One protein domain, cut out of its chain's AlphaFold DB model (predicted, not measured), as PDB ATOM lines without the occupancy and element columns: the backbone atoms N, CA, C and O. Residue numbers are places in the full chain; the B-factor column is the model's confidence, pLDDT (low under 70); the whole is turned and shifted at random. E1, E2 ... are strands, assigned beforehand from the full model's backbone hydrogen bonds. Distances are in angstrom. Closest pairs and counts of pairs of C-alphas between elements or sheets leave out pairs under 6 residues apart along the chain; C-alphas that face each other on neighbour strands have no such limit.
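Overview. This is residues 45 to 90 and 145 to 185 of the 190 residues of the protein "PEGA domain-containing protein" of Acidobacteria bacterium (UniProt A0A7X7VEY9). A twisted sheet of five strands makes one wall; the parallel pair E6 and E8 lies over one face, partly face to face with it, and E3 lies over the same face near the E2 edge. The 87 printed residues hold no named helix and eight named strands, E1 to E8. The large sheet is mixed, in the order E2, E1, E4, E5, E7. The class is all strand, with 42 residues, under half, in named elements; the whole is compact, radius of gyration of the C-alphas 12.7 A, spanning 35 by 26 by 21 A.

Arrangement. E1, residues 46 to 49, and E2, residues 52 to 56, form an antiparallel hairpin, with N 47 and O 55 2.9 A apart. E3, residues 59 to 64, pairs with no named strand; its closest C-alpha to E2 is Ile 61, 6.7 A from Met 54. E4, residues 71 to 75, is antiparallel to E1, N 48 to O 73 2.9 A. E4 and E5, residues 82 to 86, form a hairpin, N 84 to O 72 2.7 A. E7, residues 165 to 169, is an edge strand parallel to E5, N 167 to O 83 2.7 A. E6, residues 150 to 155, and E8, residues 179 to 184, are parallel, N 153 to O 181 2.8 A. The closest C-alphas of E5 and E6 are those of Ser 82 and Leu 155, 6.6 A.

Along the chain. E1 begins at C-alpha 46 (7.137, -28.501, 0.896). E3, E6 and E8 measure 16.7, 16.1 and 16.5 A. E8 ends at C-alpha 184 (5.702, -23.848, -11.522).

Size, cuts and confidence. The farthest C-alphas, Lys 66 and Gly 159, are 37.4 A apart. Residues 91 to 144 are not printed; C-alphas 90 and 145 are 7.5 A apart. Of the links printed whole, none is long. Low-confidence stretches include residues 87 to 90, 145 to 148 and 159 to 163.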
ATOM      1  N   ALA A  45       5.570 -30.091  -3.378       90.50
ATOM      2  CA  ALA A  45       6.060 -28.852  -2.778       90.50
ATOM      3  C   ALA A  45       5.996 -28.942  -1.247       90.50
ATOM      4  O   ALA A  45       4.962 -29.318  -0.697       90.50
ATOM      5  N   SER A  46       7.082 -28.600  -0.562       92.50
ATOM      6  CA  SER A  46       7.137 -28.501   0.896       92.50
ATOM      7  C   SER A  46       6.387 -27.257   1.362       92.50
ATOM      8  O   SER A  46       6.556 -26.178   0.793       92.50
ATOM      9  N   ILE A  47       5.555 -27.406   2.391       92.62
ATOM     10  CA  ILE A  47       4.780 -26.312   2.977       92.62
ATOM     11  C   ILE A  47       5.188 -26.139   4.433       92.62
ATOM     12  O   ILE A  47       5.173 -27.089   5.223       92.62
ATOM     13  N   THR A  48       5.472 -24.900   4.813       92.31
ATOM     14  CA  THR A  48       5.636 -24.500   6.211       92.31
ATOM     15  C   THR A  48       4.712 -23.328   6.525       92.31
ATOM     16  O   THR A  48       4.490 -22.457   5.688       92.31
ATOM     17  N   VAL A  49       4.142 -23.323   7.724       90.88
ATOM     18  CA  VAL A  49       3.250 -22.269   8.222       90.88
ATOM     19  C   VAL A  49       3.818 -21.773   9.538       90.88
ATOM     20  O   VAL A  49       4.030 -22.570  10.450       90.88
ATOM     21  N   ASP A  50       4.098 -20.476   9.628       88.38
ATOM     22  CA  ASP A  50       4.685 -19.827  10.807       88.38
ATOM     23  C   ASP A  50       5.951 -20.560  11.302       88.38
ATOM     24  O   ASP A  50       6.169 -20.770  12.496       88.38
ATOM     25  N   GLY A  51       6.766 -21.035  10.351       87.94
ATOM     26  CA  GLY A  51       7.990 -21.802  10.606       87.94
ATOM     27  C   GLY A  51       7.784 -23.286  10.939       87.94
ATOM     28  O   GLY A  51       8.767 -24.014  11.061       87.94
ATOM     29  N   ARG A  52       6.543 -23.773  11.051       89.50
ATOM     30  CA  ARG A  52       6.238 -25.184  11.333       89.50
ATOM     31  C   ARG A  52       5.978 -25.965  10.040       89.50
ATOM     32  O   ARG A  52       5.160 -25.520   9.232       89.50
ATOM     33  N   PRO A  53       6.609 -27.131   9.826       90.81
ATOM     34  CA  PRO A  53       6.349 -27.955   8.651       90.81
ATOM     35  C   PRO A  53       4.934 -28.538   8.690       90.81
ATOM     36  O   PRO A  53       4.535 -29.150   9.678       90.81
ATOM     37  N   MET A  54       4.187 -28.348   7.602       89.25
ATOM     38  CA  MET A  54       2.828 -28.877   7.417       89.25
ATOM     39  C   MET A  54       2.789 -30.092   6.478       89.25
ATOM     40  O   MET A  54       1.737 -30.699   6.298       89.25
ATOM     41  N   GLY A  55       3.928 -30.460   5.884       91.06
ATOM     42  CA  GLY A  55       4.058 -31.588   4.964       91.06
ATOM     43  C   GLY A  55       4.293 -31.141   3.523       91.06
ATOM     44  O   GLY A  55       4.895 -30.094   3.282       91.06
ATOM     45  N   ARG A  56       3.852 -31.958   2.563       93.19
ATOM     46  CA  ARG A  56       4.015 -31.703   1.126       93.19
ATOM     47  C   ARG A  56       2.669 -31.640   0.418       93.19
ATOM     48  O   ARG A  56       1.739 -32.329   0.819       93.19
ATOM     49  N   THR A  57       2.571 -30.846  -0.642       90.00
ATOM     50  CA  THR A  57       1.369 -30.774  -1.478       90.00
ATOM     51  C   THR A  57       1.057 -32.117  -2.155       90.00
ATOM     52  O   THR A  57       1.976 -32.781  -2.645       90.00
ATOM     53  N   PRO A  58      -0.230 -32.484  -2.292       92.62
ATOM     54  CA  PRO A  58      -1.410 -31.793  -1.762       92.62
ATOM     55  C   PRO A  58      -1.557 -31.959  -0.237       92.62
ATOM     56  O   PRO A  58      -1.461 -33.068   0.279       92.62
ATOM     57  N   ALA A  59      -1.823 -30.862   0.479       91.88
ATOM     58  CA  ALA A  59      -1.982 -30.850   1.936       91.88
ATOM     59  C   ALA A  59      -3.102 -29.900   2.378       91.88
ATOM     60  O   ALA A  59      -3.481 -28.982   1.651       91.88
ATOM     61  N   LEU A  60      -3.611 -30.104   3.593       90.81
ATOM     62  CA  LEU A  60      -4.591 -29.227   4.225       90.81
ATOM     63  C   LEU A  60      -3.920 -28.470   5.373       90.81
ATOM     64  O   LEU A  60      -3.493 -29.093   6.344       90.81
ATOM     65  N   ILE A  61      -3.839 -27.142   5.270       90.25
ATOM     66  CA  ILE A  61      -3.252 -26.300   6.320       90.25
ATOM     67  C   ILE A  61      -4.331 -25.677   7.200       90.25
ATOM     68  O   ILE A  61      -5.467 -25.456   6.773       90.25
ATOM     69  N   TRP A  62      -3.951 -25.377   8.438       86.75
ATOM     70  CA  TRP A  62      -4.819 -24.769   9.435       86.75
ATOM     71  C   TRP A  62      -4.261 -23.425   9.866       86.75
ATOM     72  O   TRP A  62      -3.150 -23.356  10.386       86.75
ATOM     73  N   LEU A  63      -5.048 -22.371   9.679       84.00
ATOM     74  CA  LEU A  63      -4.671 -21.006  10.034       84.00
ATOM     75  C   LEU A  63      -5.615 -20.469  11.102       84.00
ATOM     76  O   LEU A  63      -6.819 -20.747  11.091       84.00
ATOM     77  N   THR A  64      -5.068 -19.722  12.058       78.81
ATOM     78  CA  THR A  64      -5.868 -19.137  13.132       78.81
ATOM     79  C   THR A  64      -6.343 -17.754  12.727       78.81
ATOM     80  O   THR A  64      -5.576 -16.822  12.545       78.81
ATOM     81  N   ARG A  65      -7.657 -17.566  12.693       68.88
ATOM     82  CA  ARG A  65      -8.280 -16.273  12.393       68.88
ATOM     83  C   ARG A  65      -7.962 -15.189  13.432       68.88
ATOM     84  O   ARG A  65      -8.360 -14.044  13.221       68.88
ATOM     85  N   LYS A  66      -7.337 -15.546  14.565       65.38
ATOM     86  CA  LYS A  66      -6.898 -14.605  15.608       65.38
ATOM     87  C   LYS A  66      -5.527 -13.999  15.329       65.38
ATOM     88  O   LYS A  66      -5.259 -12.915  15.841       65.38
ATOM     89  N   ALA A  67      -4.651 -14.690  14.600       67.69
ATOM     90  CA  ALA A  67      -3.332 -14.136  14.338       67.69
ATOM     91  C   ALA A  67      -3.457 -12.986  13.338       67.69
ATOM     92  O   ALA A  67      -4.167 -13.078  12.339       67.69
ATOM     93  N   LYS A  68      -2.774 -11.883  13.648       66.19
ATOM     94  CA  LYS A  68      -2.701 -10.715  12.766       66.19
ATOM     95  C   LYS A  68      -1.776 -10.960  11.577       66.19
ATOM     96  O   LYS A  68      -1.947 -10.316  10.553       66.19
ATOM     97  N   VAL A  69      -0.796 -11.849  11.743       76.38
ATOM     98  CA  VAL A  69       0.207 -12.171  10.730       76.38
ATOM     99  C   VAL A  69       0.379 -13.683  10.649       76.38
ATOM    100  O   VAL A  69       0.571 -14.330  11.678       76.38
ATOM    101  N   HIS A  70       0.334 -14.212   9.431       84.31
ATOM    102  CA  HIS A  70       0.723 -15.566   9.074       84.31
ATOM    103  C   HIS A  70       1.777 -15.532   7.974       84.31
ATOM    104  O   HIS A  70       1.705 -14.703   7.064       84.31
ATOM    105  N   VAL A  71       2.735 -16.455   8.049       88.69
ATOM    106  CA  VAL A  71       3.751 -16.662   7.013       88.69
ATOM    107  C   VAL A  71       3.634 -18.090   6.500       88.69
ATOM    108  O   VAL A  71       4.012 -19.041   7.185       88.69
ATOM    109  N   ILE A  72       3.099 -18.251   5.292       90.50
ATOM    110  CA  ILE A  72       3.017 -19.543   4.604       90.50
ATOM    111  C   ILE A  72       4.153 -19.589   3.593       90.50
ATOM    112  O   ILE A  72       4.132 -18.856   2.610       90.50
ATOM    113  N   ARG A  73       5.140 -20.452   3.800       91.88
ATOM    114  CA  ARG A  73       6.246 -20.628   2.860       91.88
ATOM    115  C   ARG A  73       6.075 -21.925   2.086       91.88
ATOM    116  O   ARG A  73       5.855 -22.986   2.677       91.88
ATOM    117  N   VAL A  74       6.183 -21.814   0.768       91.94
ATOM    118  CA  VAL A  74       6.104 -22.919  -0.180       91.94
ATOM    119  C   VAL A  74       7.439 -23.049  -0.898       91.94
ATOM    120  O   VAL A  74       7.954 -22.091  -1.473       91.94
ATOM    121  N   GLU A  75       7.978 -24.261  -0.884       90.56
ATOM    122  CA  GLU A  75       9.273 -24.602  -1.466       90.56
ATOM    123  C   GLU A  75       9.126 -25.792  -2.408       90.56
ATOM    124  O   GLU A  75       8.457 -26.776  -2.088       90.56
ATOM    125  N   TYR A  76       9.783 -25.743  -3.563       90.00
ATOM    126  CA  TYR A  76       9.853 -26.874  -4.482       90.00
ATOM    127  C   TYR A  76      11.297 -27.054  -4.973       90.00
ATOM    128  O   TYR A  76      11.933 -26.054  -5.312       90.00
ATOM    129  N   PRO A  77      11.841 -28.287  -5.029       86.25
ATOM    130  CA  PRO A  77      13.224 -28.513  -5.445       86.25
ATOM    131  C   PRO A  77      13.550 -27.887  -6.811       86.25
ATOM    132  O   PRO A  77      12.882 -28.175  -7.804       86.25
ATOM    133  N   GLY A  78      14.585 -27.043  -6.863       82.56
ATOM    134  CA  GLY A  78      15.017 -26.343  -8.082       82.56
ATOM    135  C   GLY A  78      14.260 -25.045  -8.401       82.56
ATOM    136  O   GLY A  78      14.454 -24.479  -9.479       82.56
ATOM    137  N   TYR A  79      13.404 -24.571  -7.494       85.12
ATOM    138  CA  TYR A  79      12.662 -23.315  -7.618       85.12
ATOM    139  C   TYR A  79      12.920 -22.420  -6.410       85.12
ATOM    140  O   TYR A  79      13.139 -22.909  -5.302       85.12
ATOM    141  N   ALA A  80      12.845 -21.108  -6.624       85.31
ATOM    142  CA  ALA A  80      12.959 -20.140  -5.546       85.31
ATOM    143  C   ALA A  80      11.773 -20.278  -4.568       85.31
ATOM    144  O   ALA A  80      10.630 -20.449  -5.016       85.31
ATOM    145  N   PRO A  81      12.011 -20.194  -3.245       87.75
ATOM    146  CA  PRO A  81      10.948 -20.222  -2.249       87.75
ATOM    147  C   PRO A  81      10.001 -19.032  -2.430       87.75
ATOM    148  O   PRO A  81      10.427 -17.907  -2.708       87.75
ATOM    149  N   SER A  82       8.709 -19.273  -2.216       87.50
ATOM    150  CA  SER A  82       7.713 -18.207  -2.144       87.50
ATOM    151  C   SER A  82       7.077 -18.174  -0.763       87.50
ATOM    152  O   SER A  82       6.662 -19.202  -0.229       87.50
ATOM    153  N   GLU A  83       7.013 -16.980  -0.186       90.06
ATOM    154  CA  GLU A  83       6.335 -16.703   1.072       90.06
ATOM    155  C   GLU A  83       5.046 -15.947   0.804       90.06
ATOM    156  O   GLU A  83       5.031 -14.954   0.092       90.06
ATOM    157  N   ILE A  84       3.960 -16.394   1.409       87.69
ATOM    158  CA  ILE A  84       2.699 -15.676   1.479       87.69
ATOM    159  C   ILE A  84       2.655 -15.092   2.884       87.69
ATOM    160  O   ILE A  84       2.564 -15.833   3.868       87.69
ATOM    161  N   ARG A  85       2.781 -13.775   2.991       85.56
ATOM    162  CA  ARG A  85       2.746 -13.051   4.260       85.56
ATOM    163  C   ARG A  85       1.442 -12.320   4.371       85.56
ATOM    164  O   ARG A  85       1.045 -11.657   3.421       85.56
ATOM    165  N   THR A  86       0.789 -12.387   5.525       77.69
ATOM    166  CA  THR A  86      -0.413 -11.580   5.681       77.69
ATOM    167  C   THR A  86      -0.091 -10.152   6.134       77.69
ATOM    168  O   THR A  86       0.476  -9.988   7.214       77.69
ATOM    169  N   SER A  87      -0.472  -9.141   5.354       67.56
ATOM    170  CA  SER A  87      -0.268  -7.707   5.609       67.56
ATOM    171  C   SER A  87      -1.608  -6.974   5.619       67.56
ATOM    172  O   SER A  87      -2.490  -7.288   4.829       67.56
ATOM    173  N   ARG A  88      -1.797  -6.017   6.530       65.12
ATOM    174  CA  ARG A  88      -3.027  -5.215   6.611       65.12
ATOM    175  C   ARG A  88      -2.795  -3.862   5.967       65.12
ATOM    176  O   ARG A  88      -2.176  -3.005   6.592       65.12
ATOM    177  N   GLU A  89      -3.349  -3.660   4.781       66.25
ATOM    178  CA  GLU A  89      -3.386  -2.347   4.144       66.25
ATOM    179  C   GLU A  89      -4.765  -1.705   4.350       66.25
ATOM    180  O   GLU A  89      -5.773  -2.292   3.952       66.25
ATOM    181  N   PRO A  90      -4.836  -0.535   5.012       65.62
ATOM    182  CA  PRO A  90      -6.055   0.259   5.116       65.62
ATOM    183  C   PRO A  90      -6.704   0.504   3.751       65.62
ATOM    184  O   PRO A  90      -6.075   1.079   2.864       65.62
ATOM    185  N   ASP A 145      -9.039  -4.376   2.218       64.31
ATOM    186  CA  ASP A 145      -9.455  -4.905   0.914       64.31
ATOM    187  C   ASP A 145      -9.630  -6.436   0.923       64.31
ATOM    188  O   ASP A 145      -8.822  -7.201   1.475       64.31
ATOM    189  N   VAL A 146     -10.711  -6.878   0.271       60.22
ATOM    190  CA  VAL A 146     -11.117  -8.283   0.165       60.22
ATOM    191  C   VAL A 146     -10.477  -8.907  -1.077       60.22
ATOM    192  O   VAL A 146     -10.614  -8.414  -2.195       60.22
ATOM    193  N   TRP A 147      -9.751  -9.999  -0.876       63.62
ATOM    194  CA  TRP A 147      -8.923 -10.655  -1.893       63.62
ATOM    195  C   TRP A 147      -9.678 -11.837  -2.539       63.62
ATOM    196  O   TRP A 147     -10.657 -12.324  -1.970       63.62
ATOM    197  N   PRO A 148      -9.255 -12.347  -3.713       60.91
ATOM    198  CA  PRO A 148      -9.926 -13.466  -4.366       60.91
ATOM    199  C   PRO A 148      -9.931 -14.753  -3.527       60.91
ATOM    200  O   PRO A 148      -8.967 -15.103  -2.848       60.91
ATOM    201  N   LYS A 149     -11.016 -15.525  -3.669       77.75
ATOM    202  CA  LYS A 149     -11.227 -16.834  -3.018       77.75
ATOM    203  C   LYS A 149     -10.185 -17.896  -3.397       77.75
ATOM    204  O   LYS A 149     -10.063 -18.902  -2.698       77.75
ATOM    205  N   GLU A 150      -9.446 -17.690  -4.486       81.62
ATOM    206  CA  GLU A 150      -8.402 -18.589  -4.978       81.62
ATOM    207  C   GLU A 150      -7.074 -17.837  -5.144       81.62
ATOM    208  O   GLU A 150      -6.989 -16.868  -5.899       81.62
ATOM    209  N   LEU A 151      -6.019 -18.315  -4.475       84.69
ATOM    210  CA  LEU A 151      -4.660 -17.773  -4.571       84.69
ATOM    211  C   LEU A 151      -3.807 -18.680  -5.452       84.69
ATOM    212  O   LEU A 151      -3.536 -19.825  -5.091       84.69
ATOM    213  N   THR A 152      -3.356 -18.164  -6.597       85.12
ATOM    214  CA  THR A 152      -2.365 -18.852  -7.432       85.12
ATOM    215  C   THR A 152      -0.965 -18.318  -7.136       85.12
ATOM    216  O   THR A 152      -0.682 -17.153  -7.389       85.12
ATOM    217  N   VAL A 153      -0.083 -19.178  -6.630       84.94
ATOM    218  CA  VAL A 153       1.329 -18.876  -6.364       84.94
ATOM    219  C   VAL A 153       2.180 -19.478  -7.468       84.94
ATOM    220  O   VAL A 153       2.160 -20.693  -7.660       84.94
ATOM    221  N   THR A 154       2.947 -18.655  -8.176       85.06
ATOM    222  CA  THR A 154       3.858 -19.130  -9.223       85.06
ATOM    223  C   THR A 154       5.290 -19.168  -8.700       85.06
ATOM    224  O   THR A 154       5.883 -18.124  -8.427       85.06
ATOM    225  N   LEU A 155       5.862 -20.365  -8.588       81.31
ATOM    226  CA  LEU A 155       7.273 -20.552  -8.263       81.31
ATOM    227  C   LEU A 155       8.109 -20.381  -9.529       81.31
ATOM    228  O   LEU A 155       7.824 -20.996 -10.556       81.31
ATOM    229  N   VAL A 156       9.154 -19.561  -9.461       82.81
ATOM    230  CA  VAL A 156      10.084 -19.349 -10.576       82.81
ATOM    231  C   VAL A 156      11.338 -20.174 -10.345       82.81
ATOM    232  O   VAL A 156      11.798 -20.308  -9.211       82.81
ATOM    233  N   LYS A 157      11.855 -20.778 -11.419       80.00
ATOM    234  CA  LYS A 157      13.073 -21.583 -11.368       80.00
ATOM    235  C   LYS A 157      14.215 -20.741 -10.802       80.00
ATOM    236  O   LYS A 157      14.382 -19.591 -11.207       80.00
ATOM    237  N   ASP A 158      14.978 -21.318  -9.884       70.69
ATOM    238  CA  ASP A 158      16.101 -20.628  -9.259       70.69
ATOM    239  C   ASP A 158      17.202 -20.393 -10.308       70.69
ATOM    240  O   ASP A 158      17.894 -21.314 -10.742       70.69
ATOM    241  N   GLY A 159      17.259 -19.166 -10.823       59.41
ATOM    242  CA  GLY A 159      18.218 -18.721 -11.833       59.41
ATOM    243  C   GLY A 159      19.411 -17.974 -11.238       59.41
ATOM    244  O   GLY A 159      20.055 -17.228 -11.972       59.41
ATOM    245  N   GLY A 160      19.663 -18.110  -9.929       55.78
ATOM    246  CA  GLY A 160      20.663 -17.315  -9.209       55.78
ATOM    247  C   GLY A 160      20.126 -15.987  -8.663       55.78
ATOM    248  O   GLY A 160      20.906 -15.083  -8.379       55.78
ATOM    249  N   GLN A 161      18.803 -15.843  -8.528       50.44
ATOM    250  CA  GLN A 161      18.200 -14.739  -7.777       50.44
ATOM    251  C   GLN A 161      17.873 -15.226  -6.363       50.44
ATOM    252  O   GLN A 161      16.852 -15.871  -6.150       50.44
ATOM    253  N   GLU A 162      18.724 -14.877  -5.396       54.53
ATOM    254  CA  GLU A 162      18.616 -15.234  -3.966       54.53
ATOM    255  C   GLU A 162      17.459 -14.523  -3.218       54.53
ATOM    256  O   GLU A 162      17.538 -14.236  -2.026       54.53
ATOM    257  N   GLY A 163      16.362 -14.202  -3.906       61.78
ATOM    258  CA  GLY A 163      15.230 -13.477  -3.337       61.78
ATOM    259  C   GLY A 163      14.047 -14.389  -3.027       61.78
ATOM    260  O   GLY A 163      13.448 -14.962  -3.936       61.78
ATOM    261  N   VAL A 164      13.645 -14.459  -1.757       72.81
ATOM    262  CA  VAL A 164      12.349 -15.036  -1.366       72.81
ATOM    263  C   VAL A 164      11.234 -14.160  -1.940       72.81
ATOM    264  O   VAL A 164      11.110 -12.986  -1.583       72.81
ATOM    265  N   ARG A 165      10.392 -14.717  -2.817       79.06
ATOM    266  CA  ARG A 165       9.247 -13.973  -3.360       79.06
ATOM    267  C   ARG A 165       8.145 -13.891  -2.318       79.06
ATOM    268  O   ARG A 165       7.481 -14.892  -2.049       79.06
ATOM    269  N   THR A 166       7.958 -12.698  -1.767       81.38
ATOM    270  CA  THR A 166       6.914 -12.411  -0.783       81.38
ATOM    271  C   THR A 166       5.650 -11.925  -1.486       81.38
ATOM    272  O   THR A 166       5.682 -10.937  -2.212       81.38
ATOM    273  N   ILE A 167       4.543 -12.627  -1.270       81.06
ATOM    274  CA  ILE A 167       3.191 -12.239  -1.662       81.06
ATOM    275  C   ILE A 167       2.506 -11.727  -0.400       81.06
ATOM    276  O   ILE A 167       2.302 -12.496   0.540       81.06
ATOM    277  N   GLU A 168       2.166 -10.443  -0.366       80.50
ATOM    278  CA  GLU A 168       1.412  -9.862   0.745       80.50
ATOM    279  C   GLU A 168      -0.098 -10.091   0.565       80.50
ATOM    280  O   GLU A 168      -0.638  -9.919  -0.526       80.50
ATOM    281  N   VAL A 169      -0.778 -10.535   1.625       76.31
ATOM    282  CA  VAL A 169      -2.204 -10.917   1.609       76.31
ATOM    283  C   VAL A 169      -2.926 -10.347   2.829       76.31
ATOM    284  O   VAL A 169      -2.412 -10.438   3.930       76.31
ATOM    285  N   SER A 170      -4.142  -9.813   2.733       73.06
ATOM    286  CA  SER A 170      -4.822  -9.355   3.956       73.06
ATOM    287  C   SER A 170      -5.176 -10.519   4.911       73.06
ATOM    288  O   SER A 170      -5.539 -11.615   4.473       73.06
ATOM    289  N   PRO A 171      -5.061 -10.365   6.245       68.12
ATOM    290  CA  PRO A 171      -5.526 -11.381   7.196       68.12
ATOM    291  C   PRO A 171      -7.013 -11.710   7.037       68.12
ATOM    292  O   PRO A 171      -7.443 -12.830   7.304       68.12
ATOM    293  N   GLU A 172      -7.800 -10.733   6.597       68.50
ATOM    294  CA  GLU A 172      -9.218 -10.842   6.278       68.50
ATOM    295  C   GLU A 172      -9.415 -11.717   5.037       68.50
ATOM    296  O   GLU A 172     -10.203 -12.659   5.073       68.50
ATOM    297  N   ALA A 173      -8.612 -11.515   3.996       68.56
ATOM    298  CA  ALA A 173      -8.600 -12.366   2.815       68.56
ATOM    299  C   ALA A 173      -8.266 -13.822   3.106       68.56
ATOM    300  O   ALA A 173      -8.887 -14.733   2.565       68.56
ATOM    301  N   LEU A 174      -7.336 -14.063   4.024       70.00
ATOM    302  CA  LEU A 174      -7.019 -15.409   4.480       70.00
ATOM    303  C   LEU A 174      -8.243 -16.112   5.105       70.00
ATOM    304  O   LEU A 174      -8.305 -17.341   5.152       70.00
ATOM    305  N   ARG A 175      -9.236 -15.350   5.594       68.94
ATOM    306  CA  ARG A 175     -10.502 -15.893   6.115       68.94
ATOM    307  C   ARG A 175     -11.506 -16.250   5.029       68.94
ATOM    308  O   ARG A 175     -12.439 -16.990   5.350       68.94
ATOM    309  N   GLU A 176     -11.340 -15.734   3.821       72.19
ATOM    310  CA  GLU A 176     -12.180 -16.030   2.656       72.19
ATOM    311  C   GLU A 176     -11.499 -16.967   1.659       72.19
ATOM    312  O   GLU A 176     -12.166 -17.536   0.794       72.19
ATOM    313  N   LEU A 177     -10.187 -17.158   1.799       77.19
ATOM    314  CA  LEU A 177      -9.385 -17.988   0.924       77.19
ATOM    315  C   LEU A 177      -9.820 -19.453   1.007       77.19
ATOM    316  O   LEU A 177      -9.668 -20.111   2.031       77.19
ATOM    317  N   VAL A 178     -10.336 -19.972  -0.103       83.19
ATOM    318  CA  VAL A 178     -10.854 -21.338  -0.195       83.19
ATOM    319  C   VAL A 178      -9.773 -22.292  -0.692       83.19
ATOM    320  O   VAL A 178      -9.764 -23.445  -0.280       83.19
ATOM    321  N   TRP A 179      -8.861 -21.841  -1.562       84.56
ATOM    322  CA  TRP A 179      -7.812 -22.687  -2.146       84.56
ATOM    323  C   TRP A 179      -6.508 -21.923  -2.389       84.56
ATOM    324  O   TRP A 179      -6.520 -20.784  -2.857       84.56
ATOM    325  N   ILE A 180      -5.379 -22.604  -2.162       89.06
ATOM    326  CA  ILE A 180      -4.058 -22.181  -2.642       89.06
ATOM    327  C   ILE A 180      -3.603 -23.154  -3.731       89.06
ATOM    328  O   ILE A 180      -3.480 -24.364  -3.508       89.06
ATOM    329  N   ARG A 181      -3.326 -22.619  -4.919       89.50
ATOM    330  CA  ARG A 181      -2.804 -23.362  -6.066       89.50
ATOM    331  C   ARG A 181      -1.383 -22.918  -6.359       89.50
ATOM    332  O   ARG A 181      -1.141 -21.770  -6.699       89.50
ATOM    333  N   VAL A 182      -0.448 -23.848  -6.305       88.19
ATOM    334  CA  VAL A 182       0.955 -23.602  -6.630       88.19
ATOM    335  C   VAL A 182       1.211 -24.059  -8.065       88.19
ATOM    336  O   VAL A 182       0.965 -25.218  -8.413       88.19
ATOM    337  N   LYS A 183       1.694 -23.147  -8.905       88.62
ATOM    338  CA  LYS A 183       2.136 -23.407 -10.277       88.62
ATOM    339  C   LYS A 183       3.645 -23.227 -10.364       88.62
ATOM    340  O   LYS A 183       4.208 -22.354  -9.713       88.62
ATOM    341  N   LEU A 184       4.296 -24.040 -11.181       82.38
ATOM    342  CA  LEU A 184       5.702 -23.848 -11.522       82.38
ATOM    343  C   LEU A 184       5.781 -23.057 -12.831       82.38
ATOM    344  O   LEU A 184       5.096 -23.403 -13.793       82.38
ATOM    345  N   SER A 185       6.584 -21.993 -12.864       79.19
ATOM    346  CA  SER A 185       6.846 -21.254 -14.099       79.19
ATOM    347  C   SER A 185       7.726 -22.098 -15.027       79.19
ATOM    348  O   SER A 185       8.734 -22.643 -14.554       79.19
TER     349      SER A 185